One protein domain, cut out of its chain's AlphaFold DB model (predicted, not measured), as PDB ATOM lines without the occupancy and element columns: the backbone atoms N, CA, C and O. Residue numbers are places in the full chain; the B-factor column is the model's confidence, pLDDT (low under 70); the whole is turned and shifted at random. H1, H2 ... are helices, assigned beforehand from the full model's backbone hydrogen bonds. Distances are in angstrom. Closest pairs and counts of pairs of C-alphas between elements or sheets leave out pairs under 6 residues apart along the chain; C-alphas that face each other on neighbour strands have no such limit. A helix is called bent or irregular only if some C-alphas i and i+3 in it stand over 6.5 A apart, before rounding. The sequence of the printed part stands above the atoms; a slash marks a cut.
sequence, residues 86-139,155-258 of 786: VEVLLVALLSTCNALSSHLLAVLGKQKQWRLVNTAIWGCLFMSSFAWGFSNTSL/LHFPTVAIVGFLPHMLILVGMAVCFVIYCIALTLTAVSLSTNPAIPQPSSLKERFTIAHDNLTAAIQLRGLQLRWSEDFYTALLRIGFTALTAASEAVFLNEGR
ATOM      1  N   VAL A  86      17.247 -15.456  31.517       71.88
ATOM      2  CA  VAL A  86      18.189 -15.418  30.383       71.88
ATOM      3  C   VAL A  86      19.045 -14.148  30.405       71.88
ATOM      4  O   VAL A  86      20.177 -14.138  29.928       71.88
ATOM      5  N   GLU A  87      18.535 -13.104  31.049       74.62
ATOM      6  CA  GLU A  87      19.179 -11.832  31.336       74.62
ATOM      7  C   GLU A  87      20.385 -11.984  32.276       74.62
ATOM      8  O   GLU A  87      21.454 -11.437  32.003       74.62
ATOM      9  N   VAL A  88      20.261 -12.760  33.361       73.00
ATOM     10  CA  VAL A  88      21.363 -13.010  34.311       73.00
ATOM     11  C   VAL A  88      22.434 -13.883  33.666       73.00
ATOM     12  O   VAL A  88      23.626 -13.619  33.838       73.00
ATOM     13  N   LEU A  89      22.027 -14.872  32.863       73.69
ATOM     14  CA  LEU A  89      22.953 -15.693  32.082       73.69
ATOM     15  C   LEU A  89      23.742 -14.839  31.078       73.69
ATOM     16  O   LEU A  89      24.960 -14.988  30.961       73.69
ATOM     17  N   LEU A  90      23.067 -13.913  30.392       77.50
ATOM     18  CA  LEU A  90      23.689 -12.989  29.449       77.50
ATOM     19  C   LEU A  90      24.689 -12.055  30.146       77.50
ATOM     20  O   LEU A  90      25.809 -11.890  29.665       77.50
ATOM     21  N   VAL A  91      24.329 -11.488  31.302       75.62
ATOM     22  CA  VAL A  91      25.227 -10.628  32.094       75.62
ATOM     23  C   VAL A  91      26.444 -11.411  32.600       75.62
ATOM     24  O   VAL A  91      27.569 -10.910  32.529       75.62
ATOM     25  N   ALA A  92      26.255 -12.652  33.055       75.94
ATOM     26  CA  ALA A  92      27.346 -13.527  33.484       75.94
ATOM     27  C   ALA A  92      28.285 -13.897  32.322       75.94
ATOM     28  O   ALA A  92      29.510 -13.860  32.474       75.94
ATOM     29  N   LEU A  93      27.738 -14.189  31.140       82.88
ATOM     30  CA  LEU A  93      28.520 -14.460  29.934       82.88
ATOM     31  C   LEU A  93      29.353 -13.238  29.524       82.88
ATOM     32  O   LEU A  93      30.566 -13.336  29.362       82.88
ATOM     33  N   LEU A  94      28.730 -12.063  29.423       82.31
ATOM     34  CA  LEU A  94      29.434 -10.827  29.073       82.31
ATOM     35  C   LEU A  94      30.524 -10.478  30.103       82.31
ATOM     36  O   LEU A  94      31.607 -10.025  29.733       82.31
ATOM     37  N   SER A  95      30.277 -10.749  31.388       79.19
ATOM     38  CA  SER A  95      31.237 -10.548  32.482       79.19
ATOM     39  C   SER A  95      32.451 -11.473  32.367       79.19
ATOM     40  O   SER A  95      33.597 -11.018  32.407       79.19
ATOM     41  N   THR A  96      32.219 -12.770  32.148       83.62
ATOM     42  CA  THR A  96      33.296 -13.757  31.985       83.62
ATOM     43  C   THR A  96      34.120 -13.500  30.727       83.62
ATOM     44  O   THR A  96      35.349 -13.566  30.778       83.62
ATOM     45  N   CYS A  97      33.490 -13.105  29.617       86.12
ATOM     46  CA  CYS A  97      34.211 -12.717  28.407       86.12
ATOM     47  C   CYS A  97      35.012 -11.406  28.581       86.12
ATOM     48  O   CYS A  97      36.130 -11.290  28.068       86.12
ATOM     49  N   ASN A  98      34.508 -10.439  29.356       85.56
ATOM     50  CA  ASN A  98      35.250  -9.226  29.715       85.56
ATOM     51  C   ASN A  98      36.484  -9.535  30.591       85.56
ATOM     52  O   ASN A  98      37.578  -9.012  30.352       85.56
ATOM     53  N   ALA A  99      36.352 -10.438  31.566       83.25
ATOM     54  CA  ALA A  99      37.482 -10.901  32.373       83.25
ATOM     55  C   ALA A  99      38.510 -11.662  31.516       83.25
ATOM     56  O   ALA A  99      39.706 -11.371  31.571       83.25
ATOM     57  N   LEU A 100      38.047 -12.576  30.659       86.94
ATOM     58  CA  LEU A 100      38.897 -13.354  29.756       86.94
ATOM     59  C   LEU A 100      39.696 -12.458  28.802       86.94
ATOM     60  O   LEU A 100      40.909 -12.609  28.678       86.94
ATOM     61  N   SER A 101      39.035 -11.497  28.155       87.12
ATOM     62  CA  SER A 101      39.697 -10.539  27.260       87.12
ATOM     63  C   SER A 101      40.707  -9.653  27.998       87.12
ATOM     64  O   SER A 101      41.789  -9.385  27.476       87.12
ATOM     65  N   SER A 102      40.415  -9.270  29.244       85.19
ATOM     66  CA  SER A 102      41.346  -8.518  30.090       85.19
ATOM     67  C   SER A 102      42.591  -9.340  30.449       85.19
ATOM     68  O   SER A 102      43.706  -8.822  30.366       85.19
ATOM     69  N   HIS A 103      42.431 -10.626  30.774       86.75
ATOM     70  CA  HIS A 103      43.553 -11.533  31.031       86.75
ATOM     71  C   HIS A 103      44.369 -11.833  29.767       86.75
ATOM     72  O   HIS A 103      45.596 -11.836  29.832       86.75
ATOM     73  N   LEU A 104      43.727 -11.997  28.607       89.50
ATOM     74  CA  LEU A 104      44.418 -12.152  27.320       89.50
ATOM     75  C   LEU A 104      45.297 -10.934  26.997       89.50
ATOM     76  O   LEU A 104      46.457 -11.082  26.615       89.50
ATOM     77  N   LEU A 105      44.783  -9.721  27.208       86.06
ATOM     78  CA  LEU A 105      45.549  -8.487  27.005       86.06
ATOM     79  C   LEU A 105      46.675  -8.299  28.031       86.06
ATOM     80  O   LEU A 105      47.699  -7.693  27.701       86.06
ATOM     81  N   ALA A 106      46.496  -8.816  29.250       85.75
ATOM     82  CA  ALA A 106      47.531  -8.839  30.279       85.75
ATOM     83  C   ALA A 106      48.677  -9.793  29.902       85.75
ATOM     84  O   ALA A 106      49.838  -9.397  29.971       85.75
ATOM     85  N   VAL A 107      48.361 -10.999  29.417       92.88
ATOM     86  CA  VAL A 107      49.354 -11.982  28.940       92.88
ATOM     87  C   VAL A 107      50.157 -11.437  27.755       92.88
ATOM     88  O   VAL A 107      51.363 -11.645  27.675       92.88
ATOM     89  N   LEU A 108      49.517 -10.675  26.864       90.50
ATOM     90  CA  LEU A 108      50.182 -10.023  25.729       90.50
ATOM     91  C   LEU A 108      50.983  -8.764  26.116       90.50
ATOM     92  O   LEU A 108      51.576  -8.131  25.242       90.50
ATOM     93  N   GLY A 109      50.964  -8.340  27.387       87.19
ATOM     94  CA  GLY A 109      51.672  -7.148  27.876       87.19
ATOM     95  C   GLY A 109      51.161  -5.811  27.314       87.19
ATOM     96  O   GLY A 109      51.726  -4.757  27.599       87.19
ATOM     97  N   LYS A 110      50.078  -5.818  26.525       86.06
ATOM     98  CA  LYS A 110      49.519  -4.633  25.846       86.06
ATOM     99  C   LYS A 110      48.329  -4.005  26.579       86.06
ATOM    100  O   LYS A 110      47.707  -3.077  26.060       86.06
ATOM    101  N   GLN A 111      48.043  -4.447  27.804       79.88
ATOM    102  CA  GLN A 111      46.895  -4.004  28.604       79.88
ATOM    103  C   GLN A 111      46.786  -2.474  28.729       79.88
ATOM    104  O   GLN A 111      45.698  -1.933  28.585       79.88
ATOM    105  N   LYS A 112      47.900  -1.751  28.917       80.44
ATOM    106  CA  LYS A 112      47.896  -0.279  29.049       80.44
ATOM    107  C   LYS A 112      47.533   0.455  27.751       80.44
ATOM    108  O   LYS A 112      47.030   1.570  27.815       80.44
ATOM    109  N   GLN A 113      47.804  -0.137  26.588       84.50
ATOM    110  CA  GLN A 113      47.564   0.489  25.282       84.50
ATOM    111  C   GLN A 113      46.179   0.174  24.717       84.50
ATOM    112  O   GLN A 113      45.675   0.948  23.921       84.50
ATOM    113  N   TRP A 114      45.564  -0.942  25.108       87.12
ATOM    114  CA  TRP A 114      44.274  -1.382  24.557       87.12
ATOM    115  C   TRP A 114      43.139  -1.341  25.583       87.12
ATOM    116  O   TRP A 114      42.042  -1.829  25.312       87.12
ATOM    117  N   ARG A 115      43.381  -0.738  26.757       85.31
ATOM    118  CA  ARG A 115      42.408  -0.662  27.855       85.31
ATOM    119  C   ARG A 115      41.108   0.008  27.423       85.31
ATOM    120  O   ARG A 115      40.036  -0.534  27.691       85.31
ATOM    121  N   LEU A 116      41.204   1.128  26.703       86.88
ATOM    122  CA  LEU A 116      40.034   1.865  26.226       86.88
ATOM    123  C   LEU A 116      39.188   1.019  25.270       86.88
ATOM    124  O   LEU A 116      37.982   0.924  25.449       86.88
ATOM    125  N   VAL A 117      39.821   0.360  24.295       88.69
ATOM    126  CA  VAL A 117      39.122  -0.457  23.287       88.69
ATOM    127  C   VAL A 117      38.449  -1.660  23.929       88.69
ATOM    128  O   VAL A 117      37.274  -1.906  23.675       88.69
ATOM    129  N   ASN A 118      39.166  -2.383  24.791       88.31
ATOM    130  CA  ASN A 118      38.615  -3.571  25.436       88.31
ATOM    131  C   ASN A 118      37.412  -3.215  26.314       88.31
ATOM    132  O   ASN A 118      36.347  -3.812  26.198       88.31
ATOM    133  N   THR A 119      37.561  -2.185  27.152       87.44
ATOM    134  CA  THR A 119      36.472  -1.734  28.027       87.44
ATOM    135  C   THR A 119      35.318  -1.095  27.250       87.44
ATOM    136  O   THR A 119      34.183  -1.185  27.707       87.44
ATOM    137  N   ALA A 120      35.566  -0.507  26.075       88.06
ATOM    138  CA  ALA A 120      34.524   0.057  25.218       88.06
ATOM    139  C   ALA A 120      33.697  -1.021  24.517       88.06
ATOM    140  O   ALA A 120      32.475  -0.927  24.517       88.06
ATOM    141  N   ILE A 121      34.329  -2.062  23.964       90.06
ATOM    142  CA  ILE A 121      33.611  -3.162  23.300       90.06
ATOM    143  C   ILE A 121      32.659  -3.831  24.292       90.06
ATOM    144  O   ILE A 121      31.456  -3.908  24.040       90.06
ATOM    145  N   TRP A 122      33.169  -4.244  25.456       86.94
ATOM    146  CA  TRP A 122      32.338  -4.884  26.474       86.94
ATOM    147  C   TRP A 122      31.343  -3.912  27.101       86.94
ATOM    148  O   TRP A 122      30.182  -4.271  27.273       86.94
ATOM    149  N   GLY A 123      31.745  -2.668  27.372       83.62
ATOM    150  CA  GLY A 123      30.851  -1.635  27.896       83.62
ATOM    151  C   GLY A 123      29.658  -1.354  26.977       83.62
ATOM    152  O   GLY A 123      28.526  -1.298  27.454       83.62
ATOM    153  N   CYS A 124      29.877  -1.251  25.665       86.56
ATOM    154  CA  CYS A 124      28.814  -1.081  24.673       86.56
ATOM    155  C   CYS A 124      27.915  -2.317  24.560       86.56
ATOM    156  O   CYS A 124      26.699  -2.159  24.459       86.56
ATOM    157  N   LEU A 125      28.471  -3.532  24.613       87.94
ATOM    158  CA  LEU A 125      27.679  -4.768  24.611       87.94
ATOM    159  C   LEU A 125      26.789  -4.866  25.856       87.94
ATOM    160  O   LEU A 125      25.597  -5.145  25.726       87.94
ATOM    161  N   PHE A 126      27.322  -4.546  27.039       83.38
ATOM    162  CA  PHE A 126      26.531  -4.464  28.268       83.38
ATOM    163  C   PHE A 126      25.405  -3.436  28.136       83.38
ATOM    164  O   PHE A 126      24.241  -3.783  28.320       83.38
ATOM    165  N   MET A 127      25.715  -2.198  27.742       85.12
ATOM    166  CA  MET A 127      24.702  -1.149  27.573       85.12
ATOM    167  C   MET A 127      23.638  -1.513  26.537       85.12
ATOM    168  O   MET A 127      22.458  -1.261  26.763       85.12
ATOM    169  N   SER A 128      24.032  -2.148  25.432       86.06
ATOM    170  CA  SER A 128      23.098  -2.590  24.392       86.06
ATOM    171  C   SER A 128      22.183  -3.701  24.896       86.06
ATOM    172  O   SER A 128      20.995  -3.681  24.600       86.06
ATOM    173  N   SER A 129      22.704  -4.630  25.706       82.44
ATOM    174  CA  SER A 129      21.896  -5.689  26.321       82.44
ATOM    175  C   SER A 129      20.852  -5.139  27.298       82.44
ATOM    176  O   SER A 129      19.700  -5.567  27.261       82.44
ATOM    177  N   PHE A 130      21.208  -4.126  28.098       80.12
ATOM    178  CA  PHE A 130      20.259  -3.438  28.975       80.12
ATOM    179  C   PHE A 130      19.231  -2.633  28.179       80.12
ATOM    180  O   PHE A 130      18.040  -2.729  28.455       80.12
ATOM    181  N   ALA A 131      19.660  -1.876  27.165       82.69
ATOM    182  CA  ALA A 131      18.758  -1.114  26.304       82.69
ATOM    183  C   ALA A 131      17.766  -2.023  25.560       82.69
ATOM    184  O   ALA A 131      16.581  -1.704  25.485       82.69
ATOM    185  N   TRP A 132      18.229  -3.175  25.065       84.00
ATOM    186  CA  TRP A 132      17.385  -4.204  24.456       84.00
ATOM    187  C   TRP A 132      16.399  -4.804  25.463       84.00
ATOM    188  O   TRP A 132      15.213  -4.920  25.158       84.00
ATOM    189  N   GLY A 133      16.863  -5.112  26.679       77.19
ATOM    190  CA  GLY A 133      16.014  -5.559  27.785       77.19
ATOM    191  C   GLY A 133      14.900  -4.556  28.091       77.19
ATOM    192  O   GLY A 133      13.727  -4.903  28.015       77.19
ATOM    193  N   PHE A 134      15.243  -3.284  28.323       76.75
ATOM    194  CA  PHE A 134      14.263  -2.221  28.577       76.75
ATOM    195  C   PHE A 134      13.305  -1.990  27.399       76.75
ATOM    196  O   PHE A 134      12.105  -1.806  27.610       76.75
ATOM    197  N   SER A 135      13.816  -2.023  26.163       72.56
ATOM    198  CA  SER A 135      13.022  -1.904  24.935       72.56
ATOM    199  C   SER A 135      11.956  -2.993  24.864       72.56
ATOM    200  O   SER A 135      10.770  -2.682  24.741       72.56
ATOM    201  N   ASN A 136      12.349  -4.258  25.015       72.12
ATOM    202  CA  ASN A 136      11.422  -5.384  24.931       72.12
ATOM    203  C   ASN A 136      10.433  -5.409  26.100       72.12
ATOM    204  O   ASN A 136       9.256  -5.684  25.882       72.12
ATOM    205  N   THR A 137      10.854  -5.016  27.306       61.66
ATOM    206  CA  THR A 137       9.946  -4.828  28.448       61.66
ATOM    207  C   THR A 137       8.892  -3.746  28.173       61.66
ATOM    208  O   THR A 137       7.719  -3.941  28.487       61.66
ATOM    209  N   SER A 138       9.270  -2.621  27.551       55.50
ATOM    210  CA  SER A 138       8.342  -1.521  27.225       55.50
ATOM    211  C   SER A 138       7.359  -1.845  26.091       55.50
ATOM    212  O   SER A 138       6.264  -1.283  26.036       55.50
ATOM    213  N   LEU A 139       7.741  -2.759  25.194       47.38
ATOM    214  CA  LEU A 139       6.936  -3.191  24.051       47.38
ATOM    215  C   LEU A 139       5.968  -4.322  24.452       47.38
ATOM    216  O   LEU A 139       4.817  -4.336  24.022       47.38
ATOM    217  N   LEU A 155      12.788  -6.343  37.743       51.09
ATOM    218  CA  LEU A 155      13.577  -7.045  38.779       51.09
ATOM    219  C   LEU A 155      14.322  -8.305  38.284       51.09
ATOM    220  O   LEU A 155      14.839  -9.059  39.102       51.09
ATOM    221  N   HIS A 156      14.376  -8.559  36.971       64.56
ATOM    222  CA  HIS A 156      15.093  -9.724  36.417       64.56
ATOM    223  C   HIS A 156      16.605  -9.495  36.272       64.56
ATOM    224  O   HIS A 156      17.371 -10.457  36.247       64.56
ATOM    225  N   PHE A 157      17.052  -8.238  36.204       64.88
ATOM    226  CA  PHE A 157      18.478  -7.914  36.235       64.88
ATOM    227  C   PHE A 157      18.956  -7.736  37.686       64.88
ATOM    228  O   PHE A 157      18.216  -7.163  38.492       64.88
ATOM    229  N   PRO A 158      20.192  -8.155  38.029       70.31
ATOM    230  CA  PRO A 158      20.766  -7.918  39.352       70.31
ATOM    231  C   PRO A 158      20.719  -6.425  39.679       70.31
ATOM    232  O   PRO A 158      21.170  -5.591  38.882       70.31
ATOM    233  N   THR A 159      20.163  -6.074  40.837       70.44
ATOM    234  CA  THR A 159      19.933  -4.680  41.239       70.44
ATOM    235  C   THR A 159      21.221  -3.871  41.256       70.44
ATOM    236  O   THR A 159      21.222  -2.698  40.882       70.44
ATOM    237  N   VAL A 160      22.344  -4.507  41.578       71.94
ATOM    238  CA  VAL A 160      23.668  -3.874  41.583       71.94
ATOM    239  C   VAL A 160      24.144  -3.511  40.183       71.94
ATOM    240  O   VAL A 160      24.735  -2.447  39.990       71.94
ATOM    241  N   ALA A 161      23.831  -4.339  39.184       69.56
ATOM    242  CA  ALA A 161      24.144  -4.030  37.796       69.56
ATOM    243  C   ALA A 161      23.281  -2.864  37.284       69.56
ATOM    244  O   ALA A 161      23.797  -1.966  36.620       69.56
ATOM    245  N   ILE A 162      21.997  -2.815  37.658       74.50
ATOM    246  CA  ILE A 162      21.116  -1.687  37.313       74.50
ATOM    247  C   ILE A 162      21.644  -0.385  37.931       74.50
ATOM    248  O   ILE A 162      21.797   0.609  37.222       74.50
ATOM    249  N   VAL A 163      21.967  -0.380  39.230       78.38
ATOM    250  CA  VAL A 163      22.449   0.820  39.937       78.38
ATOM    251  C   VAL A 163      23.777   1.327  39.358       78.38
ATOM    252  O   VAL A 163      23.964   2.537  39.243       78.38
ATOM    253  N   GLY A 164      24.673   0.426  38.939       74.81
ATOM    254  CA  GLY A 164      25.958   0.791  38.335       74.81
ATOM    255  C   GLY A 164      25.867   1.281  36.883       74.81
ATOM    256  O   GLY A 164      26.556   2.229  36.507       74.81
ATOM    257  N   PHE A 165      25.024   0.667  36.043       77.19
ATOM    258  CA  PHE A 165      25.001   0.956  34.601       77.19
ATOM    259  C   PHE A 165      23.952   1.984  34.173       77.19
ATOM    260  O   PHE A 165      24.180   2.692  33.190       77.19
ATOM    261  N   LEU A 166      22.849   2.136  34.910       81.38
ATOM    262  CA  LEU A 166      21.782   3.078  34.561       81.38
ATOM    263  C   LEU A 166      22.274   4.535  34.421       81.38
ATOM    264  O   LEU A 166      21.915   5.174  33.429       81.38
ATOM    265  N   PRO A 167      23.140   5.077  35.307       83.44
ATOM    266  CA  PRO A 167      23.648   6.441  35.149       83.44
ATOM    267  C   PRO A 167      24.472   6.616  33.869       83.44
ATOM    268  O   PRO A 167      24.300   7.590  33.138       83.44
ATOM    269  N   HIS A 168      25.338   5.650  33.557       83.75
ATOM    270  CA  HIS A 168      26.159   5.680  32.347       83.75
ATOM    271  C   HIS A 168      25.321   5.516  31.071       83.75
ATOM    272  O   HIS A 168      25.621   6.162  30.068       83.75
ATOM    273  N   MET A 169      24.249   4.718  31.115       83.62
ATOM    274  CA  MET A 169      23.295   4.583  30.012       83.62
ATOM    275  C   MET A 169      22.570   5.906  29.736       83.62
ATOM    276  O   MET A 169      22.502   6.336  28.587       83.62
ATOM    277  N   LEU A 170      22.081   6.589  30.778       84.19
ATOM    278  CA  LEU A 170      21.426   7.895  30.643       84.19
ATOM    279  C   LEU A 170      22.376   8.955  30.073       84.19
ATOM    280  O   LEU A 170      21.976   9.731  29.207       84.19
ATOM    281  N   ILE A 171      23.639   8.958  30.511       85.44
ATOM    282  CA  ILE A 171      24.670   9.855  29.972       85.44
ATOM    283  C   ILE A 171      24.907   9.573  28.482       85.44
ATOM    284  O   ILE A 171      24.955  10.511  27.690       85.44
ATOM    285  N   LEU A 172      25.010   8.301  28.084       85.12
ATOM    286  CA  LEU A 172      25.203   7.913  26.684       85.12
ATOM    287  C   LEU A 172      23.997   8.305  25.818       85.12
ATOM    288  O   LEU A 172      24.184   8.864  24.740       85.12
ATOM    289  N   VAL A 173      22.769   8.088  26.299       86.56
ATOM    290  CA  VAL A 173      21.545   8.550  25.620       86.56
ATOM    291  C   VAL A 173      21.552  10.072  25.467       86.56
ATOM    292  O   VAL A 173      21.285  10.574  24.377       86.56
ATOM    293  N   GLY A 174      21.922  10.811  26.517       84.38
ATOM    294  CA  GLY A 174      22.073  12.266  26.458       84.38
ATOM    295  C   GLY A 174      23.078  12.704  25.390       84.38
ATOM    296  O   GLY A 174      22.761  13.548  24.555       84.38
ATOM    297  N   MET A 175      24.255  12.072  25.343       84.00
ATOM    298  CA  MET A 175      25.255  12.333  24.302       84.00
ATOM    299  C   MET A 175      24.744  12.014  22.898       84.00
ATOM    300  O   MET A 175      25.018  12.773  21.972       84.00
ATOM    301  N   ALA A 176      23.997  10.920  22.727       86.19
ATOM    302  CA  ALA A 176      23.427  10.544  21.438       86.19
ATOM    303  C   ALA A 176      22.415  11.591  20.947       86.19
ATOM    304  O   ALA A 176      22.471  11.996  19.788       86.19
ATOM    305  N   VAL A 177      21.546  12.095  21.830       86.75
ATOM    306  CA  VAL A 177      20.613  13.185  21.504       86.75
ATOM    307  C   VAL A 177      21.373  14.459  21.128       86.75
ATOM    308  O   VAL A 177      21.084  15.056  20.091       86.75
ATOM    309  N   CYS A 178      22.391  14.847  21.904       82.31
ATOM    310  CA  CYS A 178      23.238  15.998  21.581       82.31
ATOM    311  C   CYS A 178      23.940  15.840  20.222       82.31
ATOM    312  O   CYS A 178      24.007  16.795  19.451       82.31
ATOM    313  N   PHE A 179      24.416  14.635  19.898       83.94
ATOM    314  CA  PHE A 179      25.036  14.335  18.610       83.94
ATOM    315  C   PHE A 179      24.041  14.430  17.445       83.94
ATOM    316  O   PHE A 179      24.379  14.968  16.392       83.94
ATOM    317  N   VAL A 180      22.799  13.967  17.624       88.06
ATOM    318  CA  VAL A 180      21.737  14.117  16.615       88.06
ATOM    319  C   VAL A 180      21.424  15.593  16.374       88.06
ATOM    320  O   VAL A 180      21.390  16.023  15.223       88.06
ATOM    321  N   ILE A 181      21.262  16.385  17.437       84.94
ATOM    322  CA  ILE A 181      21.020  17.833  17.329       84.94
ATOM    323  C   ILE A 181      22.185  18.519  16.607       84.94
ATOM    324  O   ILE A 181      21.963  19.335  15.715       84.94
ATOM    325  N   TYR A 182      23.422  18.149  16.937       83.62
ATOM    326  CA  TYR A 182      24.617  18.653  16.269       83.62
ATOM    327  C   TYR A 182      24.637  18.317  14.771       83.62
ATOM    328  O   TYR A 182      24.878  19.197  13.949       83.62
ATOM    329  N   CYS A 183      24.319  17.074  14.397       86.69
ATOM    330  CA  CYS A 183      24.198  16.669  12.995       86.69
ATOM    331  C   CYS A 183      23.102  17.463  12.262       86.69
ATOM    332  O   CYS A 183      23.307  17.902  11.130       86.69
ATOM    333  N   ILE A 184      21.956  17.707  12.906       88.81
ATOM    334  CA  ILE A 184      20.883  18.540  12.341       88.81
ATOM    335  C   ILE A 184      21.376  19.981  12.143       88.81
ATOM    336  O   ILE A 184      21.225  20.536  11.060       88.81
ATOM    337  N   ALA A 185      22.038  20.580  13.132       83.50
ATOM    338  CA  ALA A 185      22.599  21.924  13.000       83.50
ATOM    339  C   ALA A 185      23.652  22.009  11.878       83.50
ATOM    340  O   ALA A 185      23.652  22.948  11.081       83.50
ATOM    341  N   LEU A 186      24.517  21.003  11.768       84.44
ATOM    342  CA  LEU A 186      25.560  20.915  10.748       84.44
ATOM    343  C   LEU A 186      24.973  20.736   9.335       84.44
ATOM    344  O   LEU A 186      25.462  21.321   8.373       84.44
ATOM    345  N   THR A 187      23.883  19.980   9.199       87.00
ATOM    346  CA  THR A 187      23.148  19.858   7.928       87.00
ATOM    347  C   THR A 187      22.409  21.139   7.553       87.00
ATOM    348  O   THR A 187      22.500  21.562   6.404       87.00
ATOM    349  N   LEU A 188      21.751  21.810   8.501       84.56
ATOM    350  CA  LEU A 188      21.084  23.092   8.255       84.56
ATOM    351  C   LEU A 188      22.071  24.195   7.858       84.56
ATOM    352  O   LEU A 188      21.794  24.952   6.931       84.56
ATOM    353  N   THR A 189      23.232  24.262   8.508       82.44
ATOM    354  CA  THR A 189      24.292  25.225   8.169       82.44
ATOM    355  C   THR A 189      24.950  24.912   6.827       82.44
ATOM    356  O   THR A 189      25.188  25.821   6.037       82.44
ATOM    357  N   ALA A 190      25.174  23.635   6.507       83.19
ATOM    358  CA  ALA A 190      25.657  23.238   5.187       83.19
ATOM    359  C   ALA A 190      24.655  23.582   4.067       83.19
ATOM    360  O   ALA A 190      25.065  23.943   2.961       83.19
ATOM    361  N   VAL A 191      23.347  23.498   4.341       82.25
ATOM    362  CA  VAL A 191      22.292  23.897   3.397       82.25
ATOM    363  C   VAL A 191      22.197  25.421   3.278       82.25
ATOM    364  O   VAL A 191      22.133  25.928   2.160       82.25
ATOM    365  N   SER A 192      22.247  26.171   4.382       76.81
ATOM    366  CA  SER A 192      22.142  27.640   4.355       76.81
ATOM    367  C   SER A 192      23.329  28.314   3.664       76.81
ATOM    368  O   SER A 192      23.163  29.359   3.036       76.81
ATOM    369  N   LEU A 193      24.507  27.684   3.694       68.62
ATOM    370  CA  LEU A 193      25.694  28.167   2.989       68.62
ATOM    371  C   LEU A 193      25.507  28.192   1.464       68.62
ATOM    372  O   LEU A 193      26.116  29.011   0.782       68.62
ATOM    373  N   SER A 194      24.634  27.330   0.924       62.66
ATOM    374  CA  SER A 194      24.339  27.285  -0.515       62.66
ATOM    375  C   SER A 194      23.506  28.470  -1.019       62.66
ATOM    376  O   SER A 194      23.494  28.735  -2.218       62.66
ATOM    377  N   THR A 195      22.848  29.197  -0.113       60.22
ATOM    378  CA  THR A 195      21.980  30.341  -0.429       60.22
ATOM    379  C   THR A 195      22.755  31.662  -0.506       60.22
ATOM    380  O   THR A 195      22.197  32.666  -0.939       60.22
ATOM    381  N   ASN A 196      24.029  31.697  -0.092       58.53
ATOM    382  CA  ASN A 196      24.815  32.931  -0.069       58.53
ATOM    383  C   ASN A 196      25.508  33.186  -1.430       58.53
ATOM    384  O   ASN A 196      26.419  32.440  -1.791       58.53
ATOM    385  N   PRO A 197      25.133  34.244  -2.179       57.84
ATOM    386  CA  PRO A 197      25.703  34.545  -3.495       57.84
ATOM    387  C   PRO A 197      27.135  35.113  -3.442       57.84
ATOM    388  O   PRO A 197      27.756  35.273  -4.489       57.84
ATOM    389  N   ALA A 198      27.662  35.435  -2.252       54.69
ATOM    390  CA  ALA A 198      28.969  36.074  -2.079       54.69
ATOM    391  C   ALA A 198      30.155  35.091  -2.002       54.69
ATOM    392  O   ALA A 198      31.307  35.525  -2.039       54.69
ATOM    393  N   ILE A 199      29.900  33.783  -1.892       56.94
ATOM    394  CA  ILE A 199      30.957  32.765  -1.847       56.94
ATOM    395  C   ILE A 199      31.126  32.188  -3.262       56.94
ATOM    396  O   ILE A 199      30.171  31.617  -3.795       56.94
ATOM    397  N   PRO A 200      32.305  32.325  -3.900       53.62
ATOM    398  CA  PRO A 200      32.542  31.739  -5.213       53.62
ATOM    399  C   PRO A 200      32.399  30.213  -5.132       53.62
ATOM    400  O   PRO A 200      33.120  29.551  -4.389       53.62
ATOM    401  N   GLN A 201      31.449  29.656  -5.889       59.41
ATOM    402  CA  GLN A 201      31.296  28.207  -6.046       59.41
ATOM    403  C   GLN A 201      32.539  27.647  -6.749       59.41
ATOM    404  O   GLN A 201      32.958  28.209  -7.764       59.41
ATOM    405  N   PRO A 202      33.140  26.561  -6.233       59.22
ATOM    406  CA  PRO A 202      32.522  25.226  -6.303       59.22
ATOM    407  C   PRO A 202      32.736  24.379  -5.030       59.22
ATOM    408  O   PRO A 202      33.484  24.807  -4.166       59.22
ATOM    409  N   SER A 203      32.108  23.182  -4.951       55.84
ATOM    410  CA  SER A 203      32.703  21.912  -4.445       55.84
ATOM    411  C   SER A 203      31.782  20.993  -3.603       55.84
ATOM    412  O   SER A 203      30.658  21.329  -3.217       55.84
ATOM    413  N   SER A 204      32.257  19.751  -3.445       76.62
ATOM    414  CA  SER A 204      31.587  18.538  -2.956       76.62
ATOM    415  C   SER A 204      30.792  18.680  -1.647       76.62
ATOM    416  O   SER A 204      31.103  19.510  -0.798       76.62
ATOM    417  N   LEU A 205      29.807  17.791  -1.420       75.50
ATOM    418  CA  LEU A 205      29.077  17.717  -0.139       75.50
ATOM    419  C   LEU A 205      30.030  17.625   1.062       75.50
ATOM    420  O   LEU A 205      29.772  18.228   2.097       75.50
ATOM    421  N   LYS A 206      31.160  16.924   0.904       82.38
ATOM    422  CA  LYS A 206      32.188  16.800   1.939       82.38
ATOM    423  C   LYS A 206      32.819  18.148   2.284       82.38
ATOM    424  O   LYS A 206      32.969  18.444   3.459       82.38
ATOM    425  N   GLU A 207      33.146  18.958   1.284       81.50
ATOM    426  CA  GLU A 207      33.777  20.266   1.487       81.50
ATOM    427  C   GLU A 207      32.807  21.280   2.106       81.50
ATOM    428  O   GLU A 207      33.165  22.047   2.998       81.50
ATOM    429  N   ARG A 208      31.524  21.198   1.737       78.94
ATOM    430  CA  ARG A 208      30.459  21.965   2.400       78.94
ATOM    431  C   ARG A 208      30.327  21.592   3.868       78.94
ATOM    432  O   ARG A 208      30.193  22.475   4.707       78.94
ATOM    433  N   PHE A 209      30.389  20.300   4.184       84.69
ATOM    434  CA  PHE A 209      30.347  19.845   5.567       84.69
ATOM    435  C   PHE A 209      31.602  20.219   6.351       84.69
ATOM    436  O   PHE A 209      31.471  20.525   7.528       84.69
ATOM    437  N   THR A 210      32.789  20.252   5.739       83.88
ATOM    438  CA  THR A 210      34.001  20.713   6.435       83.88
ATOM    439  C   THR A 210      33.948  22.208   6.720       83.88
ATOM    440  O   THR A 210      34.208  22.604   7.848       83.88
ATOM    441  N   ILE A 211      33.511  23.028   5.760       77.75
ATOM    442  CA  ILE A 211      33.359  24.475   5.970       77.75
ATOM    443  C   ILE A 211      32.247  24.755   6.990       77.75
ATOM    444  O   ILE A 211      32.423  25.574   7.886       77.75
ATOM    445  N   ALA A 212      31.114  24.053   6.907       80.62
ATOM    446  CA  ALA A 212      30.037  24.169   7.891       80.62
ATOM    447  C   ALA A 212      30.484  23.717   9.290       80.62
ATOM    448  O   ALA A 212      30.122  24.349  10.277       80.62
ATOM    449  N   HIS A 213      31.295  22.660   9.377       81.31
ATOM    450  CA  HIS A 213      31.893  22.197  10.627       81.31
ATOM    451  C   HIS A 213      32.854  23.237  11.211       81.31
ATOM    452  O   HIS A 213      32.770  23.513  12.401       81.31
ATOM    453  N   ASP A 214      33.710  23.846  10.386       75.69
ATOM    454  CA  ASP A 214      34.644  24.893  10.811       75.69
ATOM    455  C   ASP A 214      33.931  26.204  11.188       75.69
ATOM    456  O   ASP A 214      34.379  26.912  12.089       75.69
ATOM    457  N   ASN A 215      32.787  26.499  10.563       74.56
ATOM    458  CA  ASN A 215      31.917  27.616  10.936       74.56
ATOM    459  C   ASN A 215      31.118  27.346  12.221       74.56
ATOM    460  O   ASN A 215      30.659  28.289  12.867       74.56
ATOM    461  N   LEU A 216      30.924  26.078  12.606       73.81
ATOM    462  CA  LEU A 216      30.233  25.739  13.844       73.81
ATOM    463  C   LEU A 216      31.190  25.894  15.032       73.81
ATOM    464  O   LEU A 216      32.183  25.181  15.168       73.81
ATOM    465  N   THR A 217      30.835  26.776  15.959       63.81
ATOM    466  CA  THR A 217      31.645  27.131  17.139       63.81
ATOM    467  C   THR A 217      31.991  25.940  18.044       63.81
ATOM    468  O   THR A 217      33.027  25.947  18.708       63.81
ATOM    469  N   ALA A 218      31.199  24.864  18.015       59.34
ATOM    470  CA  ALA A 218      31.491  23.622  18.733       59.34
ATOM    471  C   ALA A 218      32.781  22.911  18.258       59.34
ATOM    472  O   ALA A 218      33.381  22.160  19.030       59.34
ATOM    473  N   ALA A 219      33.251  23.153  17.027       59.12
ATOM    474  CA  ALA A 219      34.479  22.544  16.508       59.12
ATOM    475  C   ALA A 219      35.740  23.002  17.263       59.12
ATOM    476  O   ALA A 219      36.693  22.231  17.400       59.12
ATOM    477  N   ILE A 220      35.737  24.219  17.820       61.75
ATOM    478  CA  ILE A 220      36.882  24.778  18.558       61.75
ATOM    479  C   ILE A 220      37.127  23.997  19.859       61.75
ATOM    480  O   ILE A 220      38.275  23.719  20.204       61.75
ATOM    481  N   GLN A 221      36.063  23.561  20.541       61.91
ATOM    482  CA  GLN A 221      36.176  22.788  21.782       61.91
ATOM    483  C   GLN A 221      36.388  21.287  21.553       61.91
ATOM    484  O   GLN A 221      37.135  20.649  22.298       61.91
ATOM    485  N   LEU A 222      35.796  20.712  20.498       64.69
ATOM    486  CA  LEU A 222      35.981  19.293  20.166       64.69
ATOM    487  C   LEU A 222      37.439  18.963  19.803       64.69
ATOM    488  O   LEU A 222      37.909  17.865  20.101       64.69
ATOM    489  N   ARG A 223      38.194  19.921  19.243       63.25
ATOM    490  CA  ARG A 223      39.636  19.767  18.968       63.25
ATOM    491  C   ARG A 223      40.486  19.597  20.240       63.25
ATOM    492  O   ARG A 223      41.594  19.074  20.156       63.25
ATOM    493  N   GLY A 224      39.970  19.974  21.414       66.31
ATOM    494  CA  GLY A 224      40.628  19.775  22.712       66.31
ATOM    495  C   GLY A 224      40.492  18.360  23.299       66.31
ATOM    496  O   GLY A 224      41.109  18.060  24.325       66.31
ATOM    497  N   LEU A 225      39.706  17.470  22.678       71.00
ATOM    498  CA  LEU A 225      39.439  16.121  23.187       71.00
ATOM    499  C   LEU A 225      40.605  15.160  22.932       71.00
ATOM    500  O   LEU A 225      40.625  14.395  21.971       71.00
ATOM    501  N   GLN A 226      41.579  15.150  23.839       78.25
ATOM    502  CA  GLN A 226      42.652  14.158  23.826       78.25
ATOM    503  C   GLN A 226      42.221  12.872  24.541       78.25
ATOM    504  O   GLN A 226      42.388  12.734  25.756       78.25
ATOM    505  N   LEU A 227      41.686  11.916  23.778       79.69
ATOM    506  CA  LEU A 227      41.422  10.559  24.259       79.69
ATOM    507  C   LEU A 227      42.728   9.770  24.345       79.69
ATOM    508  O   LEU A 227      43.406   9.544  23.342       79.69
ATOM    509  N   ARG A 228      43.086   9.327  25.553       85.56
ATOM    510  CA  ARG A 228      44.243   8.447  25.753       85.56
ATOM    511  C   ARG A 228      43.779   6.998  25.710       85.56
ATOM    512  O   ARG A 228      42.885   6.607  26.449       85.56
ATOM    513  N   TRP A 229      44.465   6.162  24.935       85.62
ATOM    514  CA  TRP A 229      44.168   4.726  24.832       85.62
ATOM    515  C   TRP A 229      44.300   3.937  26.155       85.62
ATOM    516  O   TRP A 229      43.824   2.808  26.269       85.62
ATOM    517  N   SER A 230      44.921   4.546  27.171       83.94
ATOM    518  CA  SER A 230      45.032   4.010  28.528       83.94
ATOM    519  C   SER A 230      43.837   4.317  29.434       83.94
ATOM    520  O   SER A 230      43.801   3.833  30.562       83.94
ATOM    521  N   GLU A 231      42.897   5.160  29.017       85.44
ATOM    522  CA  GLU A 231      41.711   5.491  29.817       85.44
ATOM    523  C   GLU A 231      40.682   4.351  29.778       85.44
ATOM    524  O   GLU A 231      40.680   3.538  28.857       85.44
ATOM    525  N   ASP A 232      39.840   4.251  30.808       85.50
ATOM    526  CA  ASP A 232      38.712   3.314  30.796       85.50
ATOM    527  C   ASP A 232      37.544   3.942  30.033       85.50
ATOM    528  O   ASP A 232      37.322   5.152  30.133       85.50
ATOM    529  N   PHE A 233      36.748   3.122  29.345       86.31
ATOM    530  CA  PHE A 233      35.565   3.575  28.608       86.31
ATOM    531  C   PHE A 233      34.653   4.489  29.435       86.31
ATOM    532  O   PHE A 233      34.303   5.569  28.980       86.31
ATOM    533  N   TYR A 234      34.338   4.119  30.679       83.31
ATOM    534  CA  TYR A 234      33.460   4.914  31.546       83.31
ATOM    535  C   TYR A 234      34.069   6.265  31.944       83.31
ATOM    536  O   TYR A 234      33.360   7.266  32.024       83.31
ATOM    537  N   THR A 235      35.388   6.316  32.156       83.75
ATOM    538  CA  THR A 235      36.088   7.575  32.455       83.75
ATOM    539  C   THR A 235      36.183   8.473  31.227       83.75
ATOM    540  O   THR A 235      35.957   9.677  31.334       83.75
ATOM    541  N   ALA A 236      36.436   7.887  30.053       86.06
ATOM    542  CA  ALA A 236      36.424   8.601  28.785       86.06
ATOM    543  C   ALA A 236      35.019   9.137  28.481       86.06
ATOM    544  O   ALA A 236      34.879  10.300  28.119       86.06
ATOM    545  N   LEU A 237      33.979   8.334  28.721       84.56
ATOM    546  CA  LEU A 237      32.580   8.722  28.570       84.56
ATOM    547  C   LEU A 237      32.247   9.931  29.454       84.56
ATOM    548  O   LEU A 237      31.757  10.935  28.952       84.56
ATOM    549  N   LEU A 238      32.577   9.895  30.749       83.44
ATOM    550  CA  LEU A 238      32.348  11.038  31.643       83.44
ATOM    551  C   LEU A 238      33.103  12.292  31.200       83.44
ATOM    552  O   LEU A 238      32.536  13.385  31.201       83.44
ATOM    553  N   ARG A 239      34.364  12.138  30.787       84.75
ATOM    554  CA  ARG A 239      35.194  13.250  30.323       84.75
ATOM    555  C   ARG A 239      34.620  13.890  29.062       84.75
ATOM    556  O   ARG A 239      34.462  15.105  29.047       84.75
ATOM    557  N   ILE A 240      34.248  13.081  28.064       84.94
ATOM    558  CA  ILE A 240      33.571  13.532  26.839       84.94
ATOM    559  C   ILE A 240      32.264  14.254  27.193       84.94
ATOM    560  O   ILE A 240      31.954  15.294  26.617       84.94
ATOM    561  N   GLY A 241      31.512  13.734  28.163       82.69
ATOM    562  CA  GLY A 241      30.226  14.297  28.572       82.69
ATOM    563  C   GLY A 241      30.375  15.671  29.199       82.69
ATOM    564  O   GLY A 241      29.681  16.604  28.807       82.69
ATOM    565  N   PHE A 242      31.332  15.815  30.116       80.81
ATOM    566  CA  PHE A 242      31.648  17.099  30.732       80.81
ATOM    567  C   PHE A 242      32.099  18.122  29.689       80.81
ATOM    568  O   PHE A 242      31.559  19.221  29.636       80.81
ATOM    569  N   THR A 243      33.016  17.743  28.796       80.75
ATOM    570  CA  THR A 243      33.487  18.639  27.731       80.75
ATOM    571  C   THR A 243      32.387  19.020  26.745       80.75
ATOM    572  O   THR A 243      32.339  20.162  26.307       80.75
ATOM    573  N   ALA A 244      31.476  18.098  26.418       78.25
ATOM    574  CA  ALA A 244      30.346  18.387  25.542       78.25
ATOM    575  C   ALA A 244      29.357  19.358  26.205       78.25
ATOM    576  O   ALA A 244      28.852  20.260  25.540       78.25
ATOM    577  N   LEU A 245      29.116  19.220  27.514       75.81
ATOM    578  CA  LEU A 245      28.282  20.148  28.281       75.81
ATOM    579  C   LEU A 245      28.914  21.542  28.373       75.81
ATOM    580  O   LEU A 245      28.222  22.537  28.160       75.81
ATOM    581  N   THR A 246      30.219  21.626  28.642       77.12
ATOM    582  CA  THR A 246      30.946  22.901  28.644       77.12
ATOM    583  C   THR A 246      30.880  23.565  27.267       77.12
ATOM    584  O   THR A 246      30.477  24.725  27.185       77.12
ATOM    585  N   ALA A 247      31.135  22.808  26.193       76.00
ATOM    586  CA  ALA A 247      31.060  23.295  24.815       76.00
ATOM    587  C   ALA A 247      29.669  23.796  24.441       76.00
ATOM    588  O   ALA A 247      29.541  24.858  23.840       76.00
ATOM    589  N   ALA A 248      28.625  23.061  24.825       74.06
ATOM    590  CA  ALA A 248      27.252  23.487  24.608       74.06
ATOM    591  C   ALA A 248      26.956  24.799  25.351       74.06
ATOM    592  O   ALA A 248      26.397  25.717  24.758       74.06
ATOM    593  N   SER A 249      27.375  24.925  26.616       73.62
ATOM    594  CA  SER A 249      27.130  26.131  27.417       73.62
ATOM    595  C   SER A 249      27.856  27.372  26.882       73.62
ATOM    596  O   SER A 249      27.293  28.463  26.882       73.62
ATOM    597  N   GLU A 250      29.082  27.212  26.378       72.94
ATOM    598  CA  GLU A 250      29.835  28.308  25.763       72.94
ATOM    599  C   GLU A 250      29.296  28.669  24.377       72.94
ATOM    600  O   GLU A 250      29.205  29.849  24.047       72.94
ATOM    601  N   ALA A 251      28.881  27.679  23.579       71.81
ATOM    602  CA  ALA A 251      28.251  27.927  22.286       71.81
ATOM    603  C   ALA A 251      26.928  28.691  22.439       71.81
ATOM    604  O   ALA A 251      26.661  29.605  21.663       71.81
ATOM    605  N   VAL A 252      26.125  28.362  23.458       72.75
ATOM    606  CA  VAL A 252      24.912  29.120  23.800       72.75
ATOM    607  C   VAL A 252      25.272  30.547  24.209       72.75
ATOM    608  O   VAL A 252      24.706  31.481  23.655       72.75
ATOM    609  N   PHE A 253      26.267  30.743  25.082       68.56
ATOM    610  CA  PHE A 253      26.701  32.084  25.493       68.56
ATOM    611  C   PHE A 253      27.142  32.966  24.316       68.56
ATOM    612  O   PHE A 253      26.755  34.131  24.235       68.56
ATOM    613  N   LEU A 254      27.944  32.419  23.402       67.75
ATOM    614  CA  LEU A 254      28.440  33.161  22.245       67.75
ATOM    615  C   LEU A 254      27.335  33.454  21.225       67.75
ATOM    616  O   LEU A 254      27.355  34.521  20.620       67.75
ATOM    617  N   ASN A 255      26.369  32.546  21.063       66.75
ATOM    618  CA  ASN A 255      25.219  32.754  20.181       66.75
ATOM    619  C   ASN A 255      24.179  33.708  20.774       66.75
ATOM    620  O   ASN A 255      23.470  34.376  20.026       66.75
ATOM    621  N   GLU A 256      24.074  33.779  22.098       68.31
ATOM    622  CA  GLU A 256      23.280  34.805  22.766       68.31
ATOM    623  C   GLU A 256      23.959  36.173  22.698       68.31
ATOM    624  O   GLU A 256      23.267  37.182  22.749       68.31
ATOM    625  N   GLY A 257      25.288  36.230  22.566       59.22
ATOM    626  CA  GLY A 257      26.033  37.465  22.339       59.22
ATOM    627  C   GLY A 257      25.465  38.256  21.160       59.22
ATOM    628  O   GLY A 257      25.429  37.755  20.038       59.22
ATOM    629  N   ARG A 258      25.053  39.513  21.388       58.91
ATOM    630  CA  ARG A 258      24.667  40.397  20.282       58.91
ATOM    631  C   ARG A 258      25.854  40.511  19.322       58.91
ATOM    632  O   ARG A 258      26.938  40.940  19.723       58.91
TER     633      ARG A 258
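What this domain is: This is residues 86 to 139 and 155 to 258 of the 786 residues of the protein "CENP-V/GFA domain-containing protein" of Phialophora attinorum (UniProt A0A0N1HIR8). What shape does the model have? Two long helices, H3 and H6, spread as a loose V from beside a helical hairpin of H1 and H2, whose H2 stands about perpendicular to both. H4 crosses H3 near its last residues and the short H5 packs on H6, so that H4 and H5 bridge the arms of the V. What is it made of? The 158 printed residues hold six named helices, H1 to H6 in chain order, with no named strand: the class is all helix. The whole is loose, with a radius of gyration of the C-alphas of 20.5 A and spans of 62 by 44 by 30 A.

Where its parts are: Where are the first two helices? H1, residues 86 to 107, begins with C-alpha 86 at (18.189, -15.418, 30.383) and is 31.4 A long. H2, residues 111 to 139, is 40.2 A long, has a kink of 26 degrees near residue 118 and is irregular, with C-alphas 113 and 116 7.7 A apart. Which helix is longest? H3, residues 159 to 195, is 54.5 A long; it has a kink of 35 degrees near residue 166 and is only just irregular, with C-alphas 164 and 167 6.9 A apart. What follows? H4 is residues 205 to 215, and H5 is residues 218 to 222. H6, residues 233 to 256, is 34.1 A long and ends with C-alpha 256 at (23.280, 34.805, 22.766).

How they stand to each other: What touches the hub, H6? Its residues 233 to 234 touch residues 116 to 123 of H2, about perpendicular at 76 degrees; the closest C-alphas, of Ala 120 and Phe 233, are 5.0 A apart. Its residues 234 to 241 touch residues 168 to 175 of H3 at a steep tilt of 40 degrees, the same way; the closest C-alphas, of Met 175 and Gly 241, are 6.8 A apart. Its residues 243 to 251 touch H5, with the closest C-alphas, of Gln 221 and Ala 247, 6.0 A apart. How do the others stand? H1 and H2 touch as a hairpin, opposite ways at a shallow tilt of 7 degrees, with the closest C-alphas, of Leu 105 and Gln 111, 4.9 A apart. Residues 186 to 193 of H3 touch H4, about perpendicular at 75 degrees; the closest C-alphas, of Ala 190 and Ala 212, are 5.2 A apart. What do the backbones show? Every O i to N i+4 pair is within hydrogen-bond range in H1, H4, H5 and H6, against 23 of 25 in H2 and 29 of 33 in H3.

The domain as a whole: How far does it reach? The C-alphas farthest apart, of Leu 89 and Ala 198, are 62.3 A apart. Is the printed part cut? Residues 140 to 154 are not printed, and C-alphas 139 and 155 are 16.6 A apart across the cut. Of the links that are printed whole, none is long. Where is confidence low? The mean pLDDT of the printed part is 77.6; 32 residues are under 70, among them residues 193 to 203.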